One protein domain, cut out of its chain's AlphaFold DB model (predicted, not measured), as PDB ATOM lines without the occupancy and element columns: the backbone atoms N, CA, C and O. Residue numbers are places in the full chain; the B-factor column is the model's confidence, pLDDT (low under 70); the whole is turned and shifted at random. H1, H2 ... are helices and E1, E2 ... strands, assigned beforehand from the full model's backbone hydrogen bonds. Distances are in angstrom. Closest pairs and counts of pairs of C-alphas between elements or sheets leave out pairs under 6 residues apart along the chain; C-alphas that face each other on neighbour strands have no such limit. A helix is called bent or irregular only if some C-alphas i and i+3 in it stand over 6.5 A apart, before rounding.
ATOM      1  N   PRO A  13      90.580  82.867 158.954       97.25
ATOM      2  CA  PRO A  13      91.800  83.408 158.359       97.25
ATOM      3  C   PRO A  13      91.873  84.926 158.502       97.25
ATOM      4  O   PRO A  13      90.890  85.625 158.250       97.25
ATOM      5  N   TRP A  14      93.035  85.429 158.903       97.38
ATOM      6  CA  TRP A  14      93.237  86.859 159.078       97.38
ATOM      7  C   TRP A  14      93.402  87.558 157.730       97.38
ATOM      8  O   TRP A  14      94.134  87.093 156.855       97.38
ATOM      9  N   THR A  15      92.724  88.691 157.571       95.12
ATOM     10  CA  THR A  15      92.981  89.633 156.480       95.12
ATOM     11  C   THR A  15      93.699  90.823 157.089       95.12
ATOM     12  O   THR A  15      93.186  91.419 158.034       95.12
ATOM     13  N   ALA A  16      94.889  91.139 156.579       92.44
ATOM     14  CA  ALA A  16      95.688  92.229 157.114       92.44
ATOM     15  C   ALA A  16      94.908  93.553 157.047       92.44
ATOM     16  O   ALA A  16      94.447  93.971 155.988       92.44
ATOM     17  N   LEU A  17      94.764  94.186 158.206       96.00
ATOM     18  CA  LEU A  17      94.198  95.515 158.394       96.00
ATOM     19  C   LEU A  17      95.324  96.540 158.221       96.00
ATOM     20  O   LEU A  17      96.344  96.437 158.911       96.00
ATOM     21  N   GLU A  18      95.158  97.485 157.296       92.88
ATOM     22  CA  GLU A  18      96.212  98.431 156.891       92.88
ATOM     23  C   GLU A  18      96.009  99.828 157.487       92.88
ATOM     24  O   GLU A  18      96.973 100.581 157.657       92.88
ATOM     25  N   THR A  19      94.767 100.184 157.820       96.75
ATOM     26  CA  THR A  19      94.417 101.503 158.350       96.75
ATOM     27  C   THR A  19      93.745 101.420 159.724       96.75
ATOM     28  O   THR A  19      93.125 100.407 160.057       96.75
ATOM     29  N   PRO A  20      93.786 102.504 160.526       96.50
ATOM     30  CA  PRO A  20      93.028 102.575 161.775       96.50
ATOM     31  C   PRO A  20      91.525 102.337 161.577       96.50
ATOM     32  O   PRO A  20      90.894 101.702 162.415       96.50
ATOM     33  N   ALA A  21      90.964 102.801 160.456       97.25
ATOM     34  CA  ALA A  21      89.549 102.625 160.141       97.25
ATOM     35  C   ALA A  21      89.186 101.146 159.912       97.25
ATOM     36  O   ALA A  21      88.137 100.703 160.375       97.25
ATOM     37  N   ASP A  22      90.066 100.374 159.264       97.12
ATOM     38  CA  ASP A  22      89.868  98.929 159.085       97.12
ATOM     39  C   ASP A  22      89.874  98.204 160.438       97.12
ATOM     40  O   ASP A  22      89.077  97.297 160.673       97.12
ATOM     41  N   VAL A  23      90.746  98.637 161.354       97.31
ATOM     42  CA  VAL A  23      90.811  98.099 162.718       97.31
ATOM     43  C   VAL A  23      89.571  98.444 163.528       97.31
ATOM     44  O   VAL A  23      89.017  97.565 164.183       97.31
ATOM     45  N   GLU A  24      89.103  99.687 163.481       96.81
ATOM     46  CA  GLU A  24      87.867 100.083 164.161       96.81
ATOM     47  C   GLU A  24      86.653  99.306 163.643       96.81
ATOM     48  O   GLU A  24      85.832  98.852 164.444       96.81
ATOM     49  N   LEU A  25      86.566  99.099 162.325       97.44
ATOM     50  CA  LEU A  25      85.520  98.278 161.724       97.44
ATOM     51  C   LEU A  25      85.596  96.832 162.227       97.44
ATOM     52  O   LEU A  25      84.594  96.303 162.706       97.44
ATOM     53  N   TRP A  26      86.786  96.227 162.200       96.69
ATOM     54  CA  TRP A  26      86.993  94.875 162.716       96.69
ATOM     55  C   TRP A  26      86.614  94.762 164.202       96.69
ATOM     56  O   TRP A  26      85.937  93.813 164.594       96.69
ATOM     57  N   ILE A  27      86.981  95.745 165.035       95.56
ATOM     58  CA  ILE A  27      86.604  95.788 166.460       95.56
ATOM     59  C   ILE A  27      85.080  95.847 166.611       95.56
ATOM     60  O   ILE A  27      84.519  95.141 167.451       95.56
ATOM     61  N   ALA A  28      84.394  96.679 165.826       96.19
ATOM     62  CA  ALA A  28      82.941  96.809 165.889       96.19
ATOM     63  C   ALA A  28      82.233  95.498 165.509       96.19
ATOM     64  O   ALA A  28      81.336  95.054 166.229       96.19
ATOM     65  N   GLU A  29      82.673  94.850 164.430       95.12
ATOM     66  CA  GLU A  29      82.163  93.545 163.995       95.12
ATOM     67  C   GLU A  29      82.431  92.458 165.043       95.12
ATOM     68  O   GLU A  29      81.540  91.676 165.383       95.12
ATOM     69  N   HIS A  30      83.635  92.444 165.615       93.69
ATOM     70  CA  HIS A  30      84.013  91.501 166.659       93.69
ATOM     71  C   HIS A  30      83.183  91.687 167.937       93.69
ATOM     72  O   HIS A  30      82.707  90.714 168.525       93.69
ATOM     73  N   ASN A  31      82.954  92.934 168.353       91.94
ATOM     74  CA  ASN A  31      82.113  93.256 169.504       91.94
ATOM     75  C   ASN A  31      80.657  92.838 169.284       91.94
ATOM     76  O   ASN A  31      80.031  92.319 170.207       91.94
ATOM     77  N   LEU A  32      80.124  93.032 168.075       93.75
ATOM     78  CA  LEU A  32      78.790  92.555 167.726       93.75
ATOM     79  C   LEU A  32      78.722  91.023 167.806       93.75
ATOM     80  O   LEU A  32      77.826  90.485 168.454       93.75
ATOM     81  N   ALA A  33      79.710  90.319 167.249       92.50
ATOM     82  CA  ALA A  33      79.777  88.862 167.323       92.50
ATOM     83  C   ALA A  33      79.863  88.353 168.774       92.50
ATOM     84  O   ALA A  33      79.196  87.380 169.125       92.50
ATOM     85  N   LEU A  34      80.627  89.024 169.645       90.50
ATOM     86  CA  LEU A  34      80.653  88.716 171.079       90.50
ATOM     87  C   LEU A  34      79.268  88.890 171.719       90.50
ATOM     88  O   LEU A  34      78.830  88.024 172.473       90.50
ATOM     89  N   GLN A  35      78.552  89.970 171.408       90.94
ATOM     90  CA  GLN A  35      77.210  90.209 171.951       90.94
ATOM     91  C   GLN A  35      76.187  89.163 171.489       90.94
ATOM     92  O   GLN A  35      75.323  88.768 172.269       90.94
ATOM     93  N   GLU A  36      76.277  88.710 170.239       93.69
ATOM     94  CA  GLU A  36      75.339  87.743 169.664       93.69
ATOM     95  C   GLU A  36      75.618  86.301 170.103       93.69
ATOM     96  O   GLU A  36      74.693  85.495 170.234       93.69
ATOM     97  N   LEU A  37      76.892  85.953 170.308       92.62
ATOM     98  CA  LEU A  37      77.315  84.562 170.454       92.62
ATOM     99  C   LEU A  37      77.660  84.165 171.891       92.62
ATOM    100  O   LEU A  37      77.610  82.973 172.209       92.62
ATOM    101  N   ILE A  38      78.011  85.114 172.759       90.06
ATOM    102  CA  ILE A  38      78.408  84.826 174.140       90.06
ATOM    103  C   ILE A  38      77.172  84.821 175.037       90.06
ATOM    104  O   ILE A  38      76.449  85.808 175.163       90.06
ATOM    105  N   ALA A  39      76.919  83.688 175.685       89.12
ATOM    106  CA  ALA A  39      75.800  83.546 176.595       89.12
ATOM    107  C   ALA A  39      76.057  84.323 177.903       89.12
ATOM    108  O   ALA A  39      77.196  84.404 178.361       89.12
ATOM    109  N   PRO A  40      75.010  84.814 178.599       85.88
ATOM    110  CA  PRO A  40      75.174  85.669 179.784       85.88
ATOM    111  C   PRO A  40      75.967  85.064 180.956       85.88
ATOM    112  O   PRO A  40      76.410  85.790 181.839       85.88
ATOM    113  N   HIS A  41      76.097  83.737 181.004       87.25
ATOM    114  CA  HIS A  41      76.819  83.013 182.054       87.25
ATOM    115  C   HIS A  41      78.279  82.715 181.686       87.25
ATOM    116  O   HIS A  41      79.040  82.249 182.535       87.25
ATOM    117  N   GLU A  42      78.674  82.945 180.433       88.12
ATOM    118  CA  GLU A  42      80.036  82.706 179.981       88.12
ATOM    119  C   GLU A  42      80.964  83.820 180.462       88.12
ATOM    120  O   GLU A  42      80.622  85.001 180.512       88.12
ATOM    121  N   THR A  43      82.173  83.427 180.846       88.94
ATOM    122  CA  THR A  43      83.211  84.338 181.335       88.94
ATOM    123  C   THR A  43      84.527  84.017 180.645       88.94
ATOM    124  O   THR A  43      84.635  82.998 179.965       88.94
ATOM    125  N   GLY A  44      85.522  84.897 180.781       89.19
ATOM    126  CA  GLY A  44      86.807  84.696 180.108       89.19
ATOM    127  C   GLY A  44      86.669  84.706 178.585       89.19
ATOM    128  O   GLY A  44      87.303  83.901 177.910       89.19
ATOM    129  N   TYR A  45      85.779  85.552 178.059       92.69
ATOM    130  CA  TYR A  45      85.565  85.688 176.625       92.69
ATOM    131  C   TYR A  45      86.427  86.788 176.012       92.69
ATOM    132  O   TYR A  45      86.775  87.758 176.685       92.69
ATOM    133  N   GLY A  46      86.746  86.646 174.734       94.38
ATOM    134  CA  GLY A  46      87.570  87.595 173.996       94.38
ATOM    135  C   GLY A  46      87.967  87.025 172.644       94.38
ATOM    136  O   GLY A  46      87.235  86.216 172.068       94.38
ATOM    137  N   VAL A  47      89.155  87.395 172.182       96.12
ATOM    138  CA  VAL A  47      89.749  86.880 170.946       96.12
ATOM    139  C   VAL A  47      91.057  86.163 171.241       96.12
ATOM    140  O   VAL A  47      91.817  86.585 172.106       96.12
ATOM    141  N   CYS A  48      91.327  85.085 170.517       97.38
ATOM    142  CA  CYS A  48      92.660  84.521 170.378       97.38
ATOM    143  C   CYS A  48      93.155  84.778 168.954       97.38
ATOM    144  O   CYS A  48      92.445  84.512 167.978       97.38
ATOM    145  N   PHE A  49      94.365  85.309 168.849       98.31
ATOM    146  CA  PHE A  49      95.112  85.426 167.610       98.31
ATOM    147  C   PHE A  49      96.184  84.347 167.575       98.31
ATOM    148  O   PHE A  49      97.064  84.322 168.433       98.31
ATOM    149  N   THR A  50      96.144  83.494 166.559       98.31
ATOM    150  CA  THR A  50      97.248  82.582 166.251       98.31
ATOM    151  C   THR A  50      98.215  83.305 165.325       98.31
ATOM    152  O   THR A  50      97.797  83.836 164.290       98.31
ATOM    153  N   LEU A  51      99.496  83.333 165.687       98.44
ATOM    154  CA  LEU A  51     100.531  84.017 164.916       98.44
ATOM    155  C   LEU A  51     101.109  83.101 163.831       98.44
ATOM    156  O   LEU A  51     101.252  81.897 164.034       98.44
ATOM    157  N   ALA A  52     101.464  83.673 162.681       97.62
ATOM    158  CA  ALA A  52     101.977  82.929 161.528       97.62
ATOM    159  C   ALA A  52     103.303  82.206 161.815       97.62
ATOM    160  O   ALA A  52     103.508  81.092 161.339       97.62
ATOM    161  N   GLU A  53     104.166  82.816 162.628       96.44
ATOM    162  CA  GLU A  53     105.482  82.276 163.003       96.44
ATOM    163  C   GLU A  53     105.451  81.459 164.311       96.44
ATOM    164  O   GLU A  53     106.492  81.017 164.794       96.44
ATOM    165  N   GLY A  54     104.259  81.231 164.877       95.75
ATOM    166  CA  GLY A  54     104.058  80.430 166.084       95.75
ATOM    167  C   GLY A  54     103.683  81.238 167.328       95.75
ATOM    168  O   GLY A  54     104.030  82.413 167.478       95.75
ATOM    169  N   GLY A  55     102.962  80.565 168.225       97.38
ATOM    170  CA  GLY A  55     102.394  81.141 169.436       97.38
ATOM    171  C   GLY A  55     101.028  81.807 169.246       97.38
ATOM    172  O   GLY A  55     100.495  81.938 168.139       97.38
ATOM    173  N   GLU A  56     100.441  82.199 170.373       98.19
ATOM    174  CA  GLU A  56      99.089  82.739 170.454       98.19
ATOM    175  C   GLU A  56      99.041  83.948 171.386       98.19
ATOM    176  O   GLU A  56      99.774  84.041 172.375       98.19
ATOM    177  N   ILE A  57      98.132  84.865 171.073       97.88
ATOM    178  CA  ILE A  57      97.829  86.031 171.892       97.88
ATOM    179  C   ILE A  57      96.337  86.020 172.196       97.88
ATOM    180  O   ILE A  57      95.513  86.137 171.290       97.88
ATOM    181  N   TYR A  58      95.985  85.934 173.473       97.56
ATOM    182  CA  TYR A  58      94.612  86.089 173.936       97.56
ATOM    183  C   TYR A  58      94.388  87.536 174.355       97.56
ATOM    184  O   TYR A  58      95.151  88.082 175.149       97.56
ATOM    185  N   LEU A  59      93.318  88.155 173.867       96.50
ATOM    186  CA  LEU A  59      92.974  89.540 174.161       96.50
ATOM    187  C   LEU A  59      91.548  89.646 174.709       96.50
ATOM    188  O   LEU A  59      90.604  89.070 174.163       96.50
ATOM    189  N   GLN A  60      91.397  90.414 175.787       94.88
ATOM    190  CA  GLN A  60      90.110  90.784 176.373       94.88
ATOM    191  C   GLN A  60      90.132  92.256 176.783       94.88
ATOM    192  O   GLN A  60      91.050  92.693 177.470       94.88
ATOM    193  N   THR A  61      89.074  92.993 176.450       92.12
ATOM    194  CA  THR A  61      88.818  94.314 177.036       92.12
ATOM    195  C   THR A  61      87.977  94.153 178.299       92.12
ATOM    196  O   THR A  61      86.961  93.451 178.303       92.12
ATOM    197  N   THR A  62      88.403  94.764 179.398       88.38
ATOM    198  CA  THR A  62      87.680  94.736 180.671       88.38
ATOM    199  C   THR A  62      86.567  95.785 180.713       88.38
ATOM    200  O   THR A  62      86.486  96.681 179.877       88.38
ATOM    201  N   GLN A  63      85.676  95.688 181.705       84.31
ATOM    202  CA  GLN A  63      84.567  96.642 181.865       84.31
ATOM    203  C   GLN A  63      85.033  98.071 182.185       84.31
ATOM    204  O   GLN A  63      84.323  99.022 181.885       84.31
ATOM    205  N   ASP A  64      86.207  98.215 182.798       84.75
ATOM    206  CA  ASP A  64      86.880  99.486 183.079       84.75
ATOM    207  C   ASP A  64      87.745  99.987 181.908       84.75
ATOM    208  O   ASP A  64      88.432 100.993 182.048       84.75
ATOM    209  N   GLY A  65      87.689  99.317 180.752       84.81
ATOM    210  CA  GLY A  65      88.319  99.744 179.499       84.81
ATOM    211  C   GLY A  65      89.721  99.186 179.264       84.81
ATOM    212  O   GLY A  65      90.168  99.154 178.122       84.81
ATOM    213  N   ALA A  66      90.406  98.685 180.293       92.50
ATOM    214  CA  ALA A  66      91.755  98.148 180.139       92.50
ATOM    215  C   ALA A  66      91.805  96.962 179.161       92.50
ATOM    216  O   ALA A  66      90.885  96.143 179.069       92.50
ATOM    217  N   ILE A  67      92.923  96.844 178.449       95.44
ATOM    218  CA  ILE A  67      93.174  95.741 177.525       95.44
ATOM    219  C   ILE A  67      94.059  94.736 178.242       95.44
ATOM    220  O   ILE A  67      95.190  95.042 178.621       95.44
ATOM    221  N   ILE A  68      93.553  93.524 178.413       95.56
ATOM    222  CA  ILE A  68      94.336  92.394 178.886       95.56
ATOM    223  C   ILE A  68      94.857  91.643 177.669       95.56
ATOM    224  O   ILE A  68      94.073  91.244 176.808       95.56
ATOM    225  N   VAL A  69      96.167  91.423 177.633       96.94
ATOM    226  CA  VAL A  69      96.838  90.621 176.609       96.94
ATOM    227  C   VAL A  69      97.586  89.495 177.310       96.94
ATOM    228  O   VAL A  69      98.477  89.754 178.110       96.94
ATOM    229  N   ASP A  70      97.215  88.251 177.050       96.50
ATOM    230  CA  ASP A  70      97.898  87.065 177.566       96.50
ATOM    231  C   ASP A  70      98.655  86.397 176.418       96.50
ATOM    232  O   ASP A  70      98.057  85.984 175.423       96.50
ATOM    233  N   VAL A  71      99.978  86.365 176.532       96.19
ATOM    234  CA  VAL A  71     100.896  85.933 175.473       96.19
ATOM    235  C   VAL A  71     101.448  84.561 175.831       96.19
ATOM    236  O   VAL A  71     102.066  84.402 176.883       96.19
ATOM    237  N   THR A  72     101.247  83.558 174.978       95.38
ATOM    238  CA  THR A  72     101.827  82.232 175.239       95.38
ATOM    239  C   THR A  72     103.355  82.276 175.185       95.38
ATOM    240  O   THR A  72     103.941  83.162 174.567       95.38
ATOM    241  N   GLU A  73     104.024  81.304 175.810       94.31
ATOM    242  CA  GLU A  73     105.496  81.212 175.814       94.31
ATOM    243  C   GLU A  73     106.077  81.217 174.387       94.31
ATOM    244  O   GLU A  73     107.029  81.934 174.095       94.31
ATOM    245  N   GLU A  74     105.435  80.504 173.456       96.31
ATOM    246  CA  GLU A  74     105.820  80.476 172.038       96.31
ATOM    247  C   GLU A  74     105.671  81.832 171.332       96.31
ATOM    248  O   GLU A  74     106.331  82.063 170.323       96.31
ATOM    249  N   ALA A  75     104.833  82.732 171.854       96.88
ATOM    250  CA  ALA A  75     104.634  84.084 171.342       96.88
ATOM    251  C   ALA A  75     105.473  85.141 172.083       96.88
ATOM    252  O   ALA A  75     105.357  86.325 171.770       96.88
ATOM    253  N   GLU A  76     106.349  84.777 173.032       95.31
ATOM    254  CA  GLU A  76     107.127  85.754 173.821       95.31
ATOM    255  C   GLU A  76     107.934  86.722 172.934       95.31
ATOM    256  O   GLU A  76     108.144  87.885 173.294       95.31
ATOM    257  N   TRP A  77     108.314  86.291 171.730       95.62
ATOM    258  CA  TRP A  77     109.022  87.102 170.741       95.62
ATOM    259  C   TRP A  77     108.271  88.375 170.306       95.62
ATOM    260  O   TRP A  77     108.919  89.312 169.839       95.62
ATOM    261  N   VAL A  78     106.944  88.467 170.497       96.50
ATOM    262  CA  VAL A  78     106.167  89.697 170.232       96.50
ATOM    263  C   VAL A  78     106.229  90.728 171.363       96.50
ATOM    264  O   VAL A  78     105.788  91.863 171.183       96.50
ATOM    265  N   SER A  79     106.799  90.384 172.521       95.19
ATOM    266  CA  SER A  79     106.863  91.267 173.696       95.19
ATOM    267  C   SER A  79     107.425  92.667 173.409       95.19
ATOM    268  O   SER A  79     106.845  93.637 173.900       95.19
ATOM    269  N   PRO A  80     108.491  92.845 172.595       95.88
ATOM    270  CA  PRO A  80     108.990  94.180 172.261       95.88
ATOM    271  C   PRO A  80     107.963  95.053 171.528       95.88
ATOM    272  O   PRO A  80     107.930  96.263 171.748       95.88
ATOM    273  N   LEU A  81     107.105  94.457 170.692       96.81
ATOM    274  CA  LEU A  81     106.028  95.166 169.999       96.81
ATOM    275  C   LEU A  81     104.963  95.626 170.995       96.81
ATOM    276  O   LEU A  81     104.578  96.796 170.984       96.81
ATOM    277  N   ILE A  82     104.531  94.730 171.885       96.81
ATOM    278  CA  ILE A  82     103.524  95.041 172.908       96.81
ATOM    279  C   ILE A  82     104.042  96.138 173.847       96.81
ATOM    280  O   ILE A  82     103.324  97.101 174.111       96.81
ATOM    281  N   ALA A  83     105.299  96.051 174.290       96.50
ATOM    282  CA  ALA A  83     105.933  97.075 175.118       96.50
ATOM    283  C   ALA A  83     106.005  98.437 174.405       96.50
ATOM    284  O   ALA A  83     105.708  99.466 175.012       96.50
ATOM    285  N   ALA A  84     106.350  98.452 173.113       95.81
ATOM    286  CA  ALA A  84     106.428  99.680 172.324       95.81
ATOM    287  C   ALA A  84     105.058 100.358 172.147       95.81
ATOM    288  O   ALA A  84     104.957 101.574 172.308       95.81
ATOM    289  N   VAL A  85     104.007  99.583 171.854       95.00
ATOM    290  CA  VAL A  85     102.629 100.091 171.725       95.00
ATOM    291  C   VAL A  85     102.082 100.544 173.079       95.00
ATOM    292  O   VAL A  85     101.538 101.639 173.208       95.00
ATOM    293  N   GLY A  86     102.236  99.697 174.095       91.69
ATOM    294  CA  GLY A  86     101.730  99.934 175.441       91.69
ATOM    295  C   GLY A  86     102.437 101.069 176.171       91.69
ATOM    296  O   GLY A  86     101.844 101.673 177.059       91.69
ATOM    297  N   GLN A  87     103.685 101.366 175.796       92.56
ATOM    298  CA  GLN A  87     104.589 102.241 176.547       92.56
ATOM    299  C   GLN A  87     104.736 101.790 178.010       92.56
ATOM    300  O   GLN A  87     104.787 102.604 178.932       92.56
ATOM    301  N   VAL A  88     104.795 100.471 178.213       89.81
ATOM    302  CA  VAL A  88     104.912  99.816 179.521       89.81
ATOM    303  C   VAL A  88     106.149  98.927 179.568       89.81
ATOM    304  O   VAL A  88     106.613  98.429 178.540       89.81
ATOM    305  N   GLU A  89     106.677  98.704 180.769       88.94
ATOM    306  CA  GLU A  89     107.715  97.694 180.972       88.94
ATOM    307  C   GLU A  89     107.131  96.280 180.805       88.94
ATOM    308  O   GLU A  89     106.010  96.031 181.263       88.94
ATOM    309  N   PRO A  90     107.877  95.340 180.192       89.25
ATOM    310  CA  PRO A  90     107.454  93.952 180.115       89.25
ATOM    311  C   PRO A  90     107.181  93.355 181.507       89.25
ATOM    312  O   PRO A  90     108.025  93.472 182.404       89.25
ATOM    313  N   PRO A  91     106.023  92.705 181.716       90.50
ATOM    314  CA  PRO A  91     105.717  92.032 182.970       90.50
ATOM    315  C   PRO A  91     106.631  90.816 183.186       90.50
ATOM    316  O   PRO A  91     107.209  90.261 182.259       90.50
ATOM    317  N   LYS A  92     106.723  90.336 184.434       82.56
ATOM    318  CA  LYS A  92     107.457  89.098 184.778       82.56
ATOM    319  C   LYS A  92     106.733  87.803 184.353       82.56
ATOM    320  O   LYS A  92     107.159  86.724 184.749       82.56
ATOM    321  N   GLY A  93     105.617  87.901 183.632       86.06
ATOM    322  CA  GLY A  93     104.773  86.776 183.222       86.06
ATOM    323  C   GLY A  93     104.081  87.057 181.888       86.06
ATOM    324  O   GLY A  93     104.370  88.062 181.250       86.06
ATOM    325  N   SER A  94     103.149  86.194 181.483       89.69
ATOM    326  CA  SER A  94     102.483  86.265 180.171       89.69
ATOM    327  C   SER A  94     101.439  87.378 180.032       89.69
ATOM    328  O   SER A  94     101.048  87.719 178.918       89.69
ATOM    329  N   LEU A  95     100.972  87.932 181.156       94.38
ATOM    330  CA  LEU A  95      99.825  88.832 181.208       94.38
ATOM    331  C   LEU A  95     100.248  90.305 181.187       94.38
ATOM    332  O   LEU A  95     100.836  90.809 182.146       94.38
ATOM    333  N   TRP A  96      99.856  91.008 180.134       95.50
ATOM    334  CA  TRP A  96     100.002  92.446 179.963       95.50
ATOM    335  C   TRP A  96      98.674  93.141 180.235       95.50
ATOM    336  O   TRP A  96      97.608  92.654 179.855       95.50
ATOM    337  N   ILE A  97      98.751  94.308 180.869       94.38
ATOM    338  CA  ILE A  97      97.613  95.205 181.060       94.38
ATOM    339  C   ILE A  97      97.981  96.516 180.385       94.38
ATOM    340  O   ILE A  97      98.942  97.171 180.791       94.38
ATOM    341  N   LEU A  98      97.238  96.871 179.344       95.38
ATOM    342  CA  LEU A  98      97.468  98.073 178.557       95.38
ATOM    343  C   LEU A  98      96.304  99.059 178.731       95.38
ATOM    344  O   LEU A  98      95.170  98.632 178.982       95.38
ATOM    345  N   PRO A  99      96.560 100.368 178.577       92.94
ATOM    346  CA  PRO A  99      95.502 101.368 178.492       92.94
ATOM    347  C   PRO A  99      94.555 101.121 177.305       92.94
ATOM    348  O   PRO A  99      94.959 100.562 176.283       92.94
ATOM    349  N   ASP A 100      93.305 101.557 177.434       89.94
ATOM    350  CA  ASP A 100      92.228 101.356 176.455       89.94
ATOM    351  C   ASP A 100      92.512 102.008 175.087       89.94
ATOM    352  O   ASP A 100      92.218 101.432 174.036       89.94
ATOM    353  N   ASP A 101      93.181 103.163 175.090       94.00
ATOM    354  CA  ASP A 101      93.597 103.912 173.898       94.00
ATOM    355  C   ASP A 101      94.623 103.171 173.019       94.00
ATOM    356  O   ASP A 101      94.922 103.608 171.904       94.00
ATOM    357  N   LYS A 102      95.166 102.039 173.489       96.44
ATOM    358  CA  LYS A 102      96.170 101.251 172.761       96.44
ATOM    359  C   LYS A 102      95.589 100.166 171.867       96.44
ATOM    360  O   LYS A 102      96.346  99.599 171.084       96.44
ATOM    361  N   LEU A 103      94.283  99.890 171.919       96.31
ATOM    362  CA  LEU A 103      93.701  98.734 171.225       96.31
ATOM    363  C   LEU A 103      93.913  98.793 169.713       96.31
ATOM    364  O   LEU A 103      94.395  97.832 169.116       96.31
ATOM    365  N   VAL A 104      93.607  99.944 169.109       96.88
ATOM    366  CA  VAL A 104      93.766 100.144 167.664       96.88
ATOM    367  C   VAL A 104      95.232  99.991 167.260       96.88
ATOM    368  O   VAL A 104      95.547  99.255 166.331       96.88
ATOM    369  N   GLN A 105      96.146 100.631 167.994       96.69
ATOM    370  CA  GLN A 105      97.582 100.569 167.710       96.69
ATOM    371  C   GLN A 105      98.144  99.152 167.871       96.69
ATOM    372  O   GLN A 105      98.972  98.728 167.067       96.69
ATOM    373  N   LEU A 106      97.673  98.410 168.876       97.56
ATOM    374  CA  LEU A 106      98.083  97.033 169.129       97.56
ATOM    375  C   LEU A 106      97.648  96.115 167.987       97.56
ATOM    376  O   LEU A 106      98.481  95.395 167.443       97.56
ATOM    377  N   ILE A 107      96.371  96.168 167.597       97.19
ATOM    378  CA  ILE A 107      95.853  95.336 166.506       97.19
ATOM    379  C   ILE A 107      96.547  95.695 165.191       97.19
ATOM    380  O   ILE A 107      96.959  94.788 164.475       97.19
ATOM    381  N   MET A 108      96.761  96.983 164.893       96.56
ATOM    382  CA  MET A 108      97.532  97.381 163.707       96.56
ATOM    383  C   MET A 108      98.955  96.812 163.728       96.56
ATOM    384  O   MET A 108      99.408  96.272 162.723       96.56
ATOM    385  N   GLY A 109      99.659  96.909 164.861       96.00
ATOM    386  CA  GLY A 109     101.021  96.388 164.994       96.00
ATOM    387  C   GLY A 109     101.092  94.869 164.818       96.00
ATOM    388  O   GLY A 109     102.006  94.366 164.170       96.00
ATOM    389  N   LEU A 110     100.111  94.141 165.353       97.19
ATOM    390  CA  LEU A 110     100.030  92.684 165.244       97.19
ATOM    391  C   LEU A 110      99.490  92.206 163.891       97.19
ATOM    392  O   LEU A 110      99.753  91.070 163.520       97.19
ATOM    393  N   SER A 111      98.764  93.044 163.150       96.81
ATOM    394  CA  SER A 111      98.007  92.673 161.945       96.81
ATOM    395  C   SER A 111      98.817  91.858 160.927       96.81
ATOM    396  O   SER A 111      98.324  90.865 160.402       96.81
ATOM    397  N   GLY A 112     100.081  92.221 160.689       96.00
ATOM    398  CA  GLY A 112     100.962  91.496 159.763       96.00
ATOM    399  C   GLY A 112     101.519  90.167 160.293       96.00
ATOM    400  O   GLY A 112     102.121  89.417 159.532       96.00
ATOM    401  N   LEU A 113     101.346  89.881 161.584       97.12
ATOM    402  CA  LEU A 113     101.838  88.681 162.269       97.12
ATOM    403  C   LEU A 113     100.739  87.633 162.480       97.12
ATOM    404  O   LEU A 113     101.048  86.477 162.769       97.12
ATOM    405  N   ILE A 114      99.466  88.020 162.378       98.38
ATOM    406  CA  ILE A 114      98.324  87.149 162.671       98.38
ATOM    407  C   ILE A 114      98.031  86.256 161.460       98.38
ATOM    408  O   ILE A 114      97.854  86.735 160.342       98.38
ATOM    409  N   ALA A 115      97.920  84.949 161.695       98.19
ATOM    410  CA  ALA A 115      97.451  83.982 160.705       98.19
ATOM    411  C   ALA A 115      95.934  83.769 160.790       98.19
ATOM    412  O   ALA A 115      95.242  83.724 159.770       98.19
ATOM    413  N   THR A 116      95.401  83.639 162.008       98.31
ATOM    414  CA  THR A 116      93.965  83.446 162.242       98.31
ATOM    415  C   THR A 116      93.501  84.150 163.505       98.31
ATOM    416  O   THR A 116      94.259  84.279 164.463       98.31
ATOM    417  N   SER A 117      92.221  84.512 163.543       97.31
ATOM    418  CA  SER A 117      91.532  84.946 164.760       97.31
ATOM    419  C   SER A 117      90.398  83.992 165.113       97.31
ATOM    420  O   SER A 117      89.699  83.502 164.223       97.31
ATOM    421  N   ILE A 118      90.164  83.769 166.399       96.00
ATOM    422  CA  ILE A 118      89.053  82.962 166.901       96.00
ATOM    423  C   ILE A 118      88.440  83.619 168.141       96.00
ATOM    424  O   ILE A 118      89.154  84.122 169.004       96.00
ATOM    425  N   LEU A 119      87.110  83.611 168.244       95.31
ATOM    426  CA  LEU A 119      86.424  83.956 169.491       95.31
ATOM    427  C   LEU A 119      86.713  82.891 170.551       95.31
ATOM    428  O   LEU A 119      86.639  81.696 170.275       95.31
ATOM    429  N   VAL A 120      86.993  83.310 171.776       94.06
ATOM    430  CA  VAL A 120      87.233  82.388 172.891       94.06
ATOM    431  C   VAL A 120      86.260  82.646 174.028       94.06
ATOM    432  O   VAL A 120      85.754  83.753 174.185       94.06
ATOM    433  N   VAL A 121      86.003  81.602 174.816       93.12
ATOM    434  CA  VAL A 121      85.257  81.608 176.082       93.12
ATOM    435  C   VAL A 121      86.001  80.725 177.075       93.12
ATOM    436  O   VAL A 121      86.656  79.764 176.678       93.12
TER     437      VAL A 121
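What this domain is: This is residues 13 to 121 of the 133 residues of an uncharacterized protein of Duganella ginsengisoli (UniProt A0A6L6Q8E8). One strongly twisted sheet of five strands makes a wall, with three helices, H1, H2 and H3, over one face and the other face bare. H3 sits between the other two helices: it touches H1 and H2, which stay apart from each other. The 109 printed residues hold the named elements H1, E1, E2, E3, H2, E4, H3 and E5, in that order along the chain; the sheet runs E4 E3 E2 E1 E5, antiparallel throughout, and the class is mixed, helices and strands, in two layers. The whole is compact and rounded, with a radius of gyration of the C-alphas of 13.2 A and spans of 34 by 28 by 25 A.

How they stand to each other: Start at H1, residues 20 to 37, which is on the sheet; its residues 20 to 24 alone touch H3, residues 100 to 111, about perpendicular at 77 degrees, with Val 23 and Val 104 the closest C-alphas at 6.1 A. Go on to E1, residues 46 to 51, E2, residues 56 to 61, and E3, residues 67 to 71: they form a meander, each strand the antiparallel neighbour of the one before, in two hairpins. Look for N 49 and O 57 at 2.8 A between E1 and E2, and for N 58 and O 70 at 2.8 A between E2 and E3. Next comes H2, residues 73 to 86, at a height over the sheet of 7.5 A; it lies over E3 and runs along the strands, at 5 degrees to E3 on the local plane. Only just, it does not lie over E4, residues 95 to 98, on which 2 of its C-alphas fall. E4 is an edge strand; N 96 and O 69 are 2.8 A apart beside E3. H3 is on the same face as H2 and touches its residues 81 to 86, at a steep tilt of 53 degrees, opposite ways; the closest C-alphas are those of Val 85 and Leu 106, 6.1 A. The other edge strand is E5, residues 114 to 120, where N 48 and O 118 are 2.8 A apart beside E1. In H1 every O i to N i+4 pair is within hydrogen-bond range; H2 has 5 of 10 and H3 6 of 8. Both are irregular: C-alphas 74 and 77 are 7.5 A apart, C-alphas 101 and 104 7.3 A.

Where its parts are: Find C-alpha 20 at (93.028, 102.575, 161.775); from there H1 runs 25.4 A. E1 spans 16.2 A, E2 16.8 A and E3 12.7 A. H2 begins at C-alpha 73, (105.496, 81.212, 175.814), and runs 19.1 A. E4 spans 9.9 A, H3 17.9 A and E5 15.8 A, ending at C-alpha 120, (87.233, 82.388, 172.891).

The domain as a whole: The C-alphas of Glu 36 and Glu 89 are the two farthest apart, 35.7 A. The printed part has no cut, and no link is long. Its mean pLDDT is 94.3, and no printed residue is under 70.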